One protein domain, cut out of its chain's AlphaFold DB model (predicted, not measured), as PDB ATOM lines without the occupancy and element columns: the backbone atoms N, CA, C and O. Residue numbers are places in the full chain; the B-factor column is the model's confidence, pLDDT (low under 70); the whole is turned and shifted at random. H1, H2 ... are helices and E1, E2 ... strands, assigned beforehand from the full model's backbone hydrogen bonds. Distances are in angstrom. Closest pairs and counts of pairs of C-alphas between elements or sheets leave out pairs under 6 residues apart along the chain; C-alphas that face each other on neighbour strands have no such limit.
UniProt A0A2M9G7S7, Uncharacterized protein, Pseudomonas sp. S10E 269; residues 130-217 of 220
ATOM      1  N   ALA A 130      20.791  12.569 -32.857       80.94
ATOM      2  CA  ALA A 130      20.505  11.500 -31.915       80.94
ATOM      3  C   ALA A 130      21.472  10.327 -32.090       80.94
ATOM      4  O   ALA A 130      21.926   9.767 -31.094       80.94
ATOM      5  N   ASP A 131      21.784   9.962 -33.336       84.06
ATOM      6  CA  ASP A 131      22.651   8.824 -33.636       84.06
ATOM      7  C   ASP A 131      23.422   9.014 -34.951       84.06
ATOM      8  O   ASP A 131      23.014   9.771 -35.839       84.06
ATOM      9  N   PHE A 132      24.540   8.305 -35.074       83.56
ATOM     10  CA  PHE A 132      25.364   8.248 -36.275       83.56
ATOM     11  C   PHE A 132      25.757   6.800 -36.559       83.56
ATOM     12  O   PHE A 132      26.664   6.239 -35.942       83.56
ATOM     13  N   ILE A 133      25.051   6.186 -37.500       86.88
ATOM     14  CA  ILE A 133      25.043   4.735 -37.667       86.88
ATOM     15  C   ILE A 133      25.875   4.359 -38.885       86.88
ATOM     16  O   ILE A 133      25.571   4.783 -39.995       86.88
ATOM     17  N   PHE A 134      26.902   3.528 -38.705       88.62
ATOM     18  CA  PHE A 134      27.621   2.927 -39.829       88.62
ATOM     19  C   PHE A 134      26.728   1.934 -40.582       88.62
ATOM     20  O   PHE A 134      26.124   1.052 -39.971       88.62
ATOM     21  N   ILE A 135      26.685   2.056 -41.911       90.19
ATOM     22  CA  ILE A 135      25.881   1.191 -42.781       90.19
ATOM     23  C   ILE A 135      26.768   0.201 -43.534       90.19
ATOM     24  O   ILE A 135      26.625  -1.009 -43.371       90.19
ATOM     25  N   GLU A 136      27.670   0.698 -44.381       91.38
ATOM     26  CA  GLU A 136      28.524  -0.157 -45.210       91.38
ATOM     27  C   GLU A 136      29.769   0.568 -45.730       91.38
ATOM     28  O   GLU A 136      29.760   1.779 -45.960       91.38
ATOM     29  N   PHE A 137      30.820  -0.205 -46.016       89.56
ATOM     30  CA  PHE A 137      31.924   0.249 -46.859       89.56
ATOM     31  C   PHE A 137      31.533   0.170 -48.336       89.56
ATOM     32  O   PHE A 137      30.948  -0.815 -48.788       89.56
ATOM     33  N   LEU A 138      31.903   1.185 -49.114       86.88
ATOM     34  CA  LEU A 138      31.637   1.216 -50.548       86.88
ATOM     35  C   LEU A 138      32.812   0.629 -51.329       86.88
ATOM     36  O   LEU A 138      33.933   1.122 -51.267       86.88
ATOM     37  N   SER A 139      32.524  -0.407 -52.113       71.38
ATOM     38  CA  SER A 139      33.511  -1.164 -52.894       71.38
ATOM     39  C   SER A 139      34.014  -0.447 -54.153       71.38
ATOM     40  O   SER A 139      35.086  -0.776 -54.651       71.38
ATOM     41  N   ASN A 140      33.272   0.545 -54.656       67.56
ATOM     42  CA  ASN A 140      33.665   1.363 -55.806       67.56
ATOM     43  C   ASN A 140      34.134   2.738 -55.338       67.56
ATOM     44  O   ASN A 140      33.327   3.659 -55.155       67.56
ATOM     45  N   THR A 141      35.441   2.887 -55.162       65.00
ATOM     46  CA  THR A 141      36.030   4.158 -54.765       65.00
ATOM     47  C   THR A 141      36.674   4.865 -55.961       65.00
ATOM     48  O   THR A 141      37.616   4.354 -56.569       65.00
ATOM     49  N   PRO A 142      36.156   6.037 -56.366       62.94
ATOM     50  CA  PRO A 142      36.857   6.904 -57.296       62.94
ATOM     51  C   PRO A 142      38.195   7.318 -56.675       62.94
ATOM     52  O   PRO A 142      38.267   7.581 -55.476       62.94
ATOM     53  N   GLU A 143      39.244   7.392 -57.493       68.31
ATOM     54  CA  GLU A 143      40.466   8.138 -57.155       68.31
ATOM     55  C   GLU A 143      41.213   7.661 -55.892       68.31
ATOM     56  O   GLU A 143      41.794   8.465 -55.171       68.31
ATOM     57  N   GLY A 144      41.231   6.352 -55.620       75.56
ATOM     58  CA  GLY A 144      42.085   5.780 -54.568       75.56
ATOM     59  C   GLY A 144      41.705   6.171 -53.137       75.56
ATOM     60  O   GLY A 144      42.496   5.946 -52.229       75.56
ATOM     61  N   LYS A 145      40.512   6.737 -52.929       85.19
ATOM     62  CA  LYS A 145      39.966   7.001 -51.593       85.19
ATOM     63  C   LYS A 145      39.280   5.764 -51.025       85.19
ATOM     64  O   LYS A 145      38.913   4.856 -51.758       85.19
ATOM     65  N   HIS A 146      39.062   5.736 -49.726       86.06
ATOM     66  CA  HIS A 146      38.155   4.835 -49.030       86.06
ATOM     67  C   HIS A 146      36.830   5.558 -48.791       86.06
ATOM     68  O   HIS A 146      36.820   6.772 -48.592       86.06
ATOM     69  N   ARG A 147      35.704   4.840 -48.864       89.56
ATOM     70  CA  ARG A 147      34.355   5.408 -48.719       89.56
ATOM     71  C   ARG A 147      33.484   4.528 -47.835       89.56
ATOM     72  O   ARG A 147      33.501   3.306 -47.984       89.56
ATOM     73  N   ALA A 148      32.672   5.155 -46.997       89.50
ATOM     74  CA  ALA A 148      31.662   4.486 -46.190       89.50
ATOM     75  C   ALA A 148      30.355   5.282 -46.171       89.50
ATOM     76  O   ALA A 148      30.356   6.510 -46.303       89.50
ATOM     77  N   LYS A 149      29.243   4.561 -46.029       90.19
ATOM     78  CA  LYS A 149      27.918   5.131 -45.803       90.19
ATOM     79  C   LYS A 149      27.563   5.097 -44.328       90.19
ATOM     80  O   LYS A 149      27.802   4.095 -43.652       90.19
ATOM     81  N   TYR A 150      26.907   6.160 -43.900       88.50
ATOM     82  CA  TYR A 150      26.359   6.320 -42.567       88.50
ATOM     83  C   TYR A 150      24.949   6.870 -42.654       88.50
ATOM     84  O   TYR A 150      24.633   7.597 -43.590       88.50
ATOM     85  N   ASP A 151      24.142   6.592 -41.646       87.81
ATOM     86  CA  ASP A 151      22.885   7.286 -41.430       87.81
ATOM     87  C   ASP A 151      23.051   8.270 -40.274       87.81
ATOM     88  O   ASP A 151      23.402   7.893 -39.154       87.81
ATOM     89  N   LEU A 152      22.800   9.548 -40.556       82.50
ATOM     90  CA  LEU A 152      22.678  10.585 -39.543       82.50
ATOM     91  C   LEU A 152      21.232  10.645 -39.070       82.50
ATOM     92  O   LEU A 152      20.350  11.057 -39.828       82.50
ATOM     93  N   VAL A 153      21.000  10.252 -37.823       83.62
ATOM     94  CA  VAL A 153      19.672  10.227 -37.214       83.62
ATOM     95  C   VAL A 153      19.522  11.444 -36.318       83.62
ATOM     96  O   VAL A 153      20.330  11.669 -35.421       83.62
ATOM     97  N   PHE A 154      18.484  12.236 -36.547       78.44
ATOM     98  CA  PHE A 154      18.152  13.393 -35.722       78.44
ATOM     99  C   PHE A 154      17.124  13.038 -34.643       78.44
ATOM    100  O   PHE A 154      16.348  12.098 -34.793       78.44
ATOM    101  N   SER A 155      17.063  13.835 -33.575       79.62
ATOM    102  CA  SER A 155      16.135  13.647 -32.445       79.62
ATOM    103  C   SER A 155      14.650  13.736 -32.807       79.62
ATOM    104  O   SER A 155      13.791  13.376 -32.006       79.62
ATOM    105  N   ASN A 156      14.340  14.211 -34.011       73.19
ATOM    106  CA  ASN A 156      13.000  14.229 -34.578       73.19
ATOM    107  C   ASN A 156      12.758  13.085 -35.577       73.19
ATOM    108  O   ASN A 156      11.886  13.223 -36.426       73.19
ATOM    109  N   ASP A 157      13.539  12.004 -35.510       73.56
ATOM    110  CA  ASP A 157      13.457  10.802 -36.355       73.56
ATOM    111  C   ASP A 157      13.718  11.035 -37.854       73.56
ATOM    112  O   ASP A 157      13.471  10.163 -38.689       73.56
ATOM    113  N   ILE A 158      14.250  12.203 -38.230       74.69
ATOM    114  CA  ILE A 158      14.750  12.413 -39.589       74.69
ATOM    115  C   ILE A 158      16.050  11.627 -39.745       74.69
ATOM    116  O   ILE A 158      16.989  11.814 -38.974       74.69
ATOM    117  N   ILE A 159      16.113  10.792 -40.779       79.00
ATOM    118  CA  ILE A 159      17.309  10.036 -41.152       79.00
ATOM    119  C   ILE A 159      17.864  10.633 -42.438       79.00
ATOM    120  O   ILE A 159      17.137  10.779 -43.423       79.00
ATOM    121  N   ILE A 160      19.148  10.984 -42.429       77.19
ATOM    122  CA  ILE A 160      19.835  11.492 -43.612       77.19
ATOM    123  C   ILE A 160      21.023  10.587 -43.940       77.19
ATOM    124  O   ILE A 160      21.957  10.513 -43.142       77.19
ATOM    125  N   PRO A 161      21.036   9.954 -45.125       83.94
ATOM    126  CA  PRO A 161      22.167   9.155 -45.554       83.94
ATOM    127  C   PRO A 161      23.356  10.058 -45.884       83.94
ATOM    128  O   PRO A 161      23.260  11.032 -46.640       83.94
ATOM    129  N   LEU A 162      24.501   9.708 -45.329       84.62
ATOM    130  CA  LEU A 162      25.771  10.381 -45.505       84.62
ATOM    131  C   LEU A 162      26.782   9.435 -46.110       84.62
ATOM    132  O   LEU A 162      26.828   8.245 -45.815       84.62
ATOM    133  N   GLU A 163      27.640  10.000 -46.935       88.31
ATOM    134  CA  GLU A 163      28.775   9.300 -47.479       88.31
ATOM    135  C   GLU A 163      30.045  10.063 -47.141       88.31
ATOM    136  O   GLU A 163      30.167  11.246 -47.463       88.31
ATOM    137  N   ILE A 164      30.986   9.389 -46.491       87.44
ATOM    138  CA  ILE A 164      32.257   9.984 -46.089       87.44
ATOM    139  C   ILE A 164      33.376   9.287 -46.843       87.44
ATOM    140  O   ILE A 164      33.393   8.058 -46.957       87.44
ATOM    141  N   SER A 165      34.299  10.084 -47.374       89.12
ATOM    142  CA  SER A 165      35.494   9.612 -48.063       89.12
ATOM    143  C   SER A 165      36.777  10.111 -47.404       89.12
ATOM    144  O   SER A 165      36.792  11.193 -46.822       89.12
ATOM    145  N   THR A 166      37.845   9.320 -47.487       86.25
ATOM    146  CA  THR A 166      39.197   9.684 -47.029       86.25
ATOM    147  C   THR A 166      40.251   8.985 -47.884       86.25
ATOM    148  O   THR A 166      40.028   7.869 -48.340       86.25
ATOM    149  N   ALA A 167      41.382   9.629 -48.143       85.25
ATOM    150  CA  ALA A 167      42.539   9.048 -48.822       85.25
ATOM    151  C   ALA A 167      43.478   8.293 -47.865       85.25
ATOM    152  O   ALA A 167      44.367   7.582 -48.331       85.25
ATOM    153  N   ASP A 168      43.292   8.464 -46.554       79.44
ATOM    154  CA  ASP A 168      44.110   7.849 -45.508       79.44
ATOM    155  C   ASP A 168      43.618   6.434 -45.142       79.44
ATOM    156  O   ASP A 168      42.785   5.838 -45.826       79.44
ATOM    157  N   ASP A 169      44.142   5.894 -44.037       79.56
ATOM    158  CA  ASP A 169      43.757   4.597 -43.486       79.56
ATOM    159  C   ASP A 169      42.223   4.488 -43.311       79.56
ATOM    160  O   ASP A 169      41.622   5.306 -42.602       79.56
ATOM    161  N   PRO A 170      41.563   3.480 -43.915       78.50
ATOM    162  CA  PRO A 170      40.127   3.273 -43.764       78.50
ATOM    163  C   PRO A 170      39.686   3.054 -42.311       78.50
ATOM    164  O   PRO A 170      38.511   3.268 -42.026       78.50
ATOM    165  N   ALA A 171      40.585   2.692 -41.387       82.00
ATOM    166  CA  ALA A 171      40.272   2.603 -39.958       82.00
ATOM    167  C   ALA A 171      39.714   3.921 -39.386       82.00
ATOM    168  O   ALA A 171      38.905   3.902 -38.461       82.00
ATOM    169  N   PHE A 172      40.060   5.072 -39.975       80.44
ATOM    170  CA  PHE A 172      39.498   6.364 -39.573       80.44
ATOM    171  C   PHE A 172      37.991   6.487 -39.825       80.44
ATOM    172  O   PHE A 172      37.334   7.293 -39.174       80.44
ATOM    173  N   LEU A 173      37.432   5.691 -40.740       81.94
ATOM    174  CA  LEU A 173      35.988   5.616 -40.974       81.94
ATOM    175  C   LEU A 173      35.270   4.843 -39.847       81.94
ATOM    176  O   LEU A 173      34.070   5.004 -39.650       81.94
ATOM    177  N   GLU A 174      35.980   4.031 -39.068       79.06
ATOM    178  CA  GLU A 174      35.401   3.314 -37.924       79.06
ATOM    179  C   GLU A 174      35.484   4.127 -36.621       79.06
ATOM    180  O   GLU A 174      34.692   3.919 -35.702       79.06
ATOM    181  N   GLU A 175      36.406   5.090 -36.539       81.56
ATOM    182  CA  GLU A 175      36.564   5.973 -35.384       81.56
ATOM    183  C   GLU A 175      35.609   7.168 -35.476       81.56
ATOM    184  O   GLU A 175      35.987   8.259 -35.918       81.56
ATOM    185  N   VAL A 176      34.359   6.956 -35.057       78.19
ATOM    186  CA  VAL A 176      33.338   8.006 -35.046       78.19
ATOM    187  C   VAL A 176      32.867   8.339 -33.637       78.19
ATOM    188  O   VAL A 176      32.583   7.457 -32.830       78.19
ATOM    189  N   SER A 177      32.755   9.633 -33.345       82.31
ATOM    190  CA  SER A 177      32.120  10.143 -32.128       82.31
ATOM    191  C   SER A 177      31.199  11.320 -32.440       82.31
ATOM    192  O   SER A 177      31.309  11.949 -33.492       82.31
ATOM    193  N   PHE A 178      30.262  11.595 -31.534       75.50
ATOM    194  CA  PHE A 178      29.245  12.632 -31.689       75.50
ATOM    195  C   PHE A 178      29.218  13.539 -30.457       75.50
ATOM    196  O   PHE A 178      29.356  13.067 -29.324       75.50
ATOM    197  N   GLN A 179      29.002  14.833 -30.694       77.56
ATOM    198  CA  GLN A 179      28.711  15.814 -29.656       77.56
ATOM    199  C   GLN A 179      27.813  16.931 -30.209       77.56
ATOM    200  O   GLN A 179      28.226  17.668 -31.105       77.56
ATOM    201  N   ASP A 180      26.615  17.083 -29.640       74.25
ATOM    202  CA  ASP A 180      25.607  18.108 -29.961       74.25
ATOM    203  C   ASP A 180      25.264  18.196 -31.466       74.25
ATOM    204  O   ASP A 180      24.421  17.465 -31.986       74.25
ATOM    205  N   TYR A 181      25.947  19.102 -32.174       73.31
ATOM    206  CA  TYR A 181      25.804  19.392 -33.604       73.31
ATOM    207  C   TYR A 181      27.089  19.093 -34.373       73.31
ATOM    208  O   TYR A 181      27.357  19.698 -35.408       73.31
ATOM    209  N   SER A 182      27.934  18.218 -33.843       78.25
ATOM    210  CA  SER A 182      29.206  17.868 -34.451       78.25
ATOM    211  C   SER A 182      29.422  16.366 -34.452       78.25
ATOM    212  O   SER A 182      29.022  15.652 -33.530       78.25
ATOM    213  N   ILE A 183      30.051  15.899 -35.524       80.00
ATOM    214  CA  ILE A 183      30.471  14.513 -35.697       80.00
ATOM    215  C   ILE A 183      31.978  14.544 -35.879       80.00
ATOM    216  O   ILE A 183      32.482  15.370 -36.633       80.00
ATOM    217  N   THR A 184      32.709  13.656 -35.228       85.19
ATOM    218  CA  THR A 184      34.150  13.516 -35.427       85.19
ATOM    219  C   THR A 184      34.434  12.187 -36.099       85.19
ATOM    220  O   THR A 184      34.048  11.162 -35.551       85.19
ATOM    221  N   VAL A 185      35.121  12.199 -37.244       83.12
ATOM    222  CA  VAL A 185      35.537  10.982 -37.969       83.12
ATOM    223  C   VAL A 185      37.054  10.969 -38.105       83.12
ATOM    224  O   VAL A 185      37.636  11.854 -38.741       83.12
ATOM    225  N   GLY A 186      37.707   9.998 -37.462       81.69
ATOM    226  CA  GLY A 186      39.167   9.888 -37.419       81.69
ATOM    227  C   GLY A 186      39.840  11.189 -36.978       81.69
ATOM    228  O   GLY A 186      40.728  11.694 -37.670       81.69
ATOM    229  N   GLY A 187      39.322  11.800 -35.908       80.75
ATOM    230  CA  GLY A 187      39.808  13.065 -35.344       80.75
ATOM    231  C   GLY A 187      39.376  14.349 -36.070       80.75
ATOM    232  O   GLY A 187      39.607  15.432 -35.540       80.75
ATOM    233  N   VAL A 188      38.722  14.270 -37.237       80.12
ATOM    234  CA  VAL A 188      38.250  15.455 -37.979       80.12
ATOM    235  C   VAL A 188      36.823  15.798 -37.576       80.12
ATOM    236  O   VAL A 188      35.928  14.968 -37.715       80.12
ATOM    237  N   VAL A 189      36.607  17.025 -37.096       82.69
ATOM    238  CA  VAL A 189      35.289  17.519 -36.655       82.69
ATOM    239  C   VAL A 189      34.479  18.099 -37.823       82.69
ATOM    240  O   VAL A 189      34.889  19.057 -38.474       82.69
ATOM    241  N   PHE A 190      33.282  17.571 -38.039       77.25
ATOM    242  CA  PHE A 190      32.278  18.075 -38.969       77.25
ATOM    243  C   PHE A 190      31.201  18.816 -38.180       77.25
ATOM    244  O   PHE A 190      30.382  18.194 -37.504       77.25
ATOM    245  N   SER A 191      31.189  20.145 -38.267       76.62
ATOM    246  CA  SER A 191      30.124  20.965 -37.680       76.62
ATOM    247  C   SER A 191      28.880  20.922 -38.562       76.62
ATOM    248  O   SER A 191      28.893  21.438 -39.674       76.62
ATOM    249  N   LEU A 192      27.785  20.358 -38.063       69.50
ATOM    250  CA  LEU A 192      26.476  20.364 -38.714       69.50
ATOM    251  C   LEU A 192      25.773  21.702 -38.467       69.50
ATOM    252  O   LEU A 192      24.792  21.797 -37.728       69.50
ATOM    253  N   ASP A 193      26.299  22.767 -39.062       66.81
ATOM    254  CA  ASP A 193      25.653  24.072 -38.999       66.81
ATOM    255  C   ASP A 193      24.370  24.125 -39.856       66.81
ATOM    256  O   ASP A 193      24.020  23.193 -40.590       66.81
ATOM    257  N   ALA A 194      23.651  25.248 -39.788       59.56
ATOM    258  CA  ALA A 194      22.425  25.457 -40.558       59.56
ATOM    259  C   ALA A 194      22.622  25.286 -42.079       59.56
ATOM    260  O   ALA A 194      21.671  24.929 -42.774       59.56
ATOM    261  N   THR A 195      23.834  25.499 -42.601       59.41
ATOM    262  CA  THR A 195      24.158  25.316 -44.021       59.41
ATOM    263  C   THR A 195      24.250  23.840 -44.371       59.41
ATOM    264  O   THR A 195      23.663  23.417 -45.368       59.41
ATOM    265  N   ILE A 196      24.937  23.043 -43.552       63.25
ATOM    266  CA  ILE A 196      25.018  21.596 -43.757       63.25
ATOM    267  C   ILE A 196      23.642  20.964 -43.555       63.25
ATOM    268  O   ILE A 196      23.186  20.239 -44.432       63.25
ATOM    269  N   VAL A 197      22.909  21.321 -42.497       63.91
ATOM    270  CA  VAL A 197      21.530  20.848 -42.282       63.91
ATOM    271  C   VAL A 197      20.616  21.246 -43.448       63.91
ATOM    272  O   VAL A 197      19.827  20.421 -43.914       63.91
ATOM    273  N   ARG A 198      20.758  22.471 -43.981       65.00
ATOM    274  CA  ARG A 198      20.066  22.911 -45.204       65.00
ATOM    275  C   ARG A 198      20.375  21.985 -46.366       65.00
ATOM    276  O   ARG A 198      19.441  21.495 -46.986       65.00
ATOM    277  N   MET A 199      21.652  21.773 -46.683       63.62
ATOM    278  CA  MET A 199      22.071  20.936 -47.810       63.62
ATOM    279  C   MET A 199      21.568  19.502 -47.644       63.62
ATOM    280  O   MET A 199      21.011  18.927 -48.571       63.62
ATOM    281  N   LEU A 200      21.693  18.953 -46.444       62.53
ATOM    282  CA  LEU A 200      21.282  17.600 -46.117       62.53
ATOM    283  C   LEU A 200      19.768  17.396 -46.241       62.53
ATOM    284  O   LEU A 200      19.338  16.428 -46.866       62.53
ATOM    285  N   ARG A 201      18.948  18.332 -45.746       63.38
ATOM    286  CA  ARG A 201      17.491  18.278 -45.952       63.38
ATOM    287  C   ARG A 201      17.096  18.536 -47.406       63.38
ATOM    288  O   ARG A 201      16.211  17.859 -47.918       63.38
ATOM    289  N   LEU A 202      17.771  19.465 -48.083       62.97
ATOM    290  CA  LEU A 202      17.524  19.800 -49.487       62.97
ATOM    291  C   LEU A 202      17.792  18.646 -50.442       62.97
ATOM    292  O   LEU A 202      17.048  18.443 -51.401       62.97
ATOM    293  N   PHE A 203      18.900  17.948 -50.221       62.53
ATOM    294  CA  PHE A 203      19.367  16.919 -51.134       62.53
ATOM    295  C   PHE A 203      18.970  15.527 -50.673       62.53
ATOM    296  O   PHE A 203      19.014  14.622 -51.494       62.53
ATOM    297  N   SER A 204      18.525  15.363 -49.422       65.81
ATOM    298  CA  SER A 204      18.170  14.070 -48.820       65.81
ATOM    299  C   SER A 204      19.324  13.058 -48.834       65.81
ATOM    300  O   SER A 204      19.101  11.859 -48.710       65.81
ATOM    301  N   TRP A 205      20.552  13.548 -49.022       71.00
ATOM    302  CA  TRP A 205      21.823  12.846 -48.868       71.00
ATOM    303  C   TRP A 205      22.964  13.875 -48.841       71.00
ATOM    304  O   TRP A 205      22.808  14.999 -49.331       71.00
ATOM    305  N   GLY A 206      24.121  13.498 -48.298       74.81
ATOM    306  CA  GLY A 206      25.334  14.321 -48.327       74.81
ATOM    307  C   GLY A 206      26.585  13.504 -48.623       74.81
ATOM    308  O   GLY A 206      26.678  12.353 -48.210       74.81
ATOM    309  N   HIS A 207      27.549  14.105 -49.321       81.62
ATOM    310  CA  HIS A 207      28.885  13.539 -49.512       81.62
ATOM    311  C   HIS A 207      29.925  14.479 -48.907       81.62
ATOM    312  O   HIS A 207      29.940  15.669 -49.228       81.62
ATOM    313  N   PHE A 208      30.787  13.933 -48.059       79.44
ATOM    314  CA  PHE A 208      31.841  14.657 -47.366       79.44
ATOM    315  C   PHE A 208      33.191  14.000 -47.632       79.44
ATOM    316  O   PHE A 208      33.338  12.778 -47.631       79.44
ATOM    317  N   ASP A 209      34.195  14.838 -47.846       81.94
ATOM    318  CA  ASP A 209      35.583  14.429 -48.007       81.94
ATOM    319  C   ASP A 209      36.354  14.835 -46.753       81.94
ATOM    320  O   ASP A 209      36.651  16.017 -46.557       81.94
ATOM    321  N   ARG A 210      36.634  13.863 -45.880       82.25
ATOM    322  CA  ARG A 210      37.301  14.081 -44.591       82.25
ATOM    323  C   ARG A 210      38.581  14.887 -44.755       82.25
ATOM    324  O   ARG A 210      38.834  15.785 -43.957       82.25
ATOM    325  N   ASP A 211      39.356  14.609 -45.796       78.38
ATOM    326  CA  ASP A 211      40.678  15.206 -45.976       78.38
ATOM    327  C   ASP A 211      40.583  16.677 -46.400       78.38
ATOM    328  O   ASP A 211      41.494  17.464 -46.141       78.38
ATOM    329  N   VAL A 212      39.488  17.061 -47.065       77.75
ATOM    330  CA  VAL A 212      39.197  18.463 -47.398       77.75
ATOM    331  C   VAL A 212      38.804  19.217 -46.136       77.75
ATOM    332  O   VAL A 212      39.394  20.251 -45.839       77.75
ATOM    333  N   PHE A 213      37.878  18.664 -45.351       71.56
ATOM    334  CA  PHE A 213      37.435  19.296 -44.107       71.56
ATOM    335  C   PHE A 213      38.553  19.399 -43.066       71.56
ATOM    336  O   PHE A 213      38.622  20.396 -42.355       71.56
ATOM    337  N   GLY A 214      39.447  18.408 -42.996       69.12
ATOM    338  CA  GLY A 214      40.592  18.428 -42.088       69.12
ATOM    339  C   GLY A 214      41.574  19.566 -42.372       69.12
ATOM    340  O   GLY A 214      42.075  20.167 -41.431       69.12
ATOM    341  N   LYS A 215      41.808  19.910 -43.647       70.56
ATOM    342  CA  LYS A 215      42.742  20.984 -44.048       70.56
ATOM    343  C   LYS A 215      42.246  22.390 -43.723       70.56
ATOM    344  O   LYS A 215      43.057  23.305 -43.602       70.56
ATOM    345  N   ASP A 216      40.933  22.563 -43.614       62.91
ATOM    346  CA  ASP A 216      40.307  23.856 -43.333       62.91
ATOM    347  C   ASP A 216      40.191  24.140 -41.820       62.91
ATOM    348  O   ASP A 216      39.676  25.192 -41.424       62.91
ATOM    349  N   GLN A 217      40.682  23.245 -40.950       56.88
ATOM    350  CA  GLN A 217      40.668  23.457 -39.502       56.88
ATOM    351  C   GLN A 217      41.901  24.237 -39.014       56.88
ATOM    352  O   GLN A 217      43.029  23.978 -39.435       56.88
TER     353      GLN A 217
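AT A GLANCE: This is residues 130 to 217 of the 220 residues of an uncharacterized protein of Pseudomonas sp. S10E 269 (UniProt A0A2M9G7S7). A strongly twisted sheet of four strands, E1 E2 E3 E7, and a small sheet of three, E4 E5 E6, curve about a common middle as an open, incompletely closed barrel. E1 comes near E4 on one side; between E6 and E7 the ring stays open, with H2 and H3 by this gap and H1 at one end. The printed part has 88 residues, with three named helices and seven named strands in the order E1 E2 E3 H1 E4 E5 E6 H2 E7 H3, class mixed. The larger sheet is mixed, the smaller antiparallel. The whole is compact, with a radius of gyration of the C-alphas of 12.3 A and spans of 35 by 27 by 21 A.

IN THESE COORDINATES: Find C-alpha 130 at (20.505, 11.500, -31.915); from there E1 runs 21.9 A to residue 137. E2, residues 146 to 154, covers 25.5 A, and E3, residues 159 to 166, covers 22.7 A. E7, residues 206 to 209, completes this sheet. Look next at H1, residues 170 to 173, then at E4, 176 to 179, E5, 182 to 185, and E6, 188 to 191. H2, residues 194 to 203, begins at C-alpha 194 (22.425, 25.457, -40.558) and spans 13.9 A. H3, residues 210 to 215, ends at C-alpha 215 (42.742, 20.984, -44.048).

HOW THE PARTS SIT: Start with the meander E1 E2 E3, each strand the antiparallel neighbour of the one before: N 133 and O 151 are 2.9 A apart, N 150 and O 162 2.8 A. Beside E3 runs E7, parallel at 20 degrees, with N 208 and O 163 at 2.8 A. E4 E5 E6 is a second meander; look at N 184 and O 177, 2.8 A, and N 190 and O 183, 2.7 A. The closest C-alphas of E1 and E4 are those of Phe 132 and Phe 178, 7.4 A apart; E6 and E7 are apart. H1 is on the larger sheet at a height of 7.7 A, only just over E2 with 3 C-alphas, and only grazes the smaller. H2, on one face of the larger sheet, makes two layers with it, a helix layer and a sheet; the C-alphas of Leu 200 and Gly 206 are its closest to E7, 5.7 A. H3 is on the smaller sheet; the closest C-alphas of E6 and H3, Val 188 and Gly 214, are 5.6 A apart. In H2 every O i to N i+4 pair is within hydrogen-bond range, in H3 1 of 2; H1 is too short for one.

THE WHOLE: The C-alphas of Gly 144 and Asn 156 are the farthest apart, 36.3 A. The printed part has no cut and no long link. Mean pLDDT of the printed part is 77.4; 20 residues are under 70, among them residues 192 to 204.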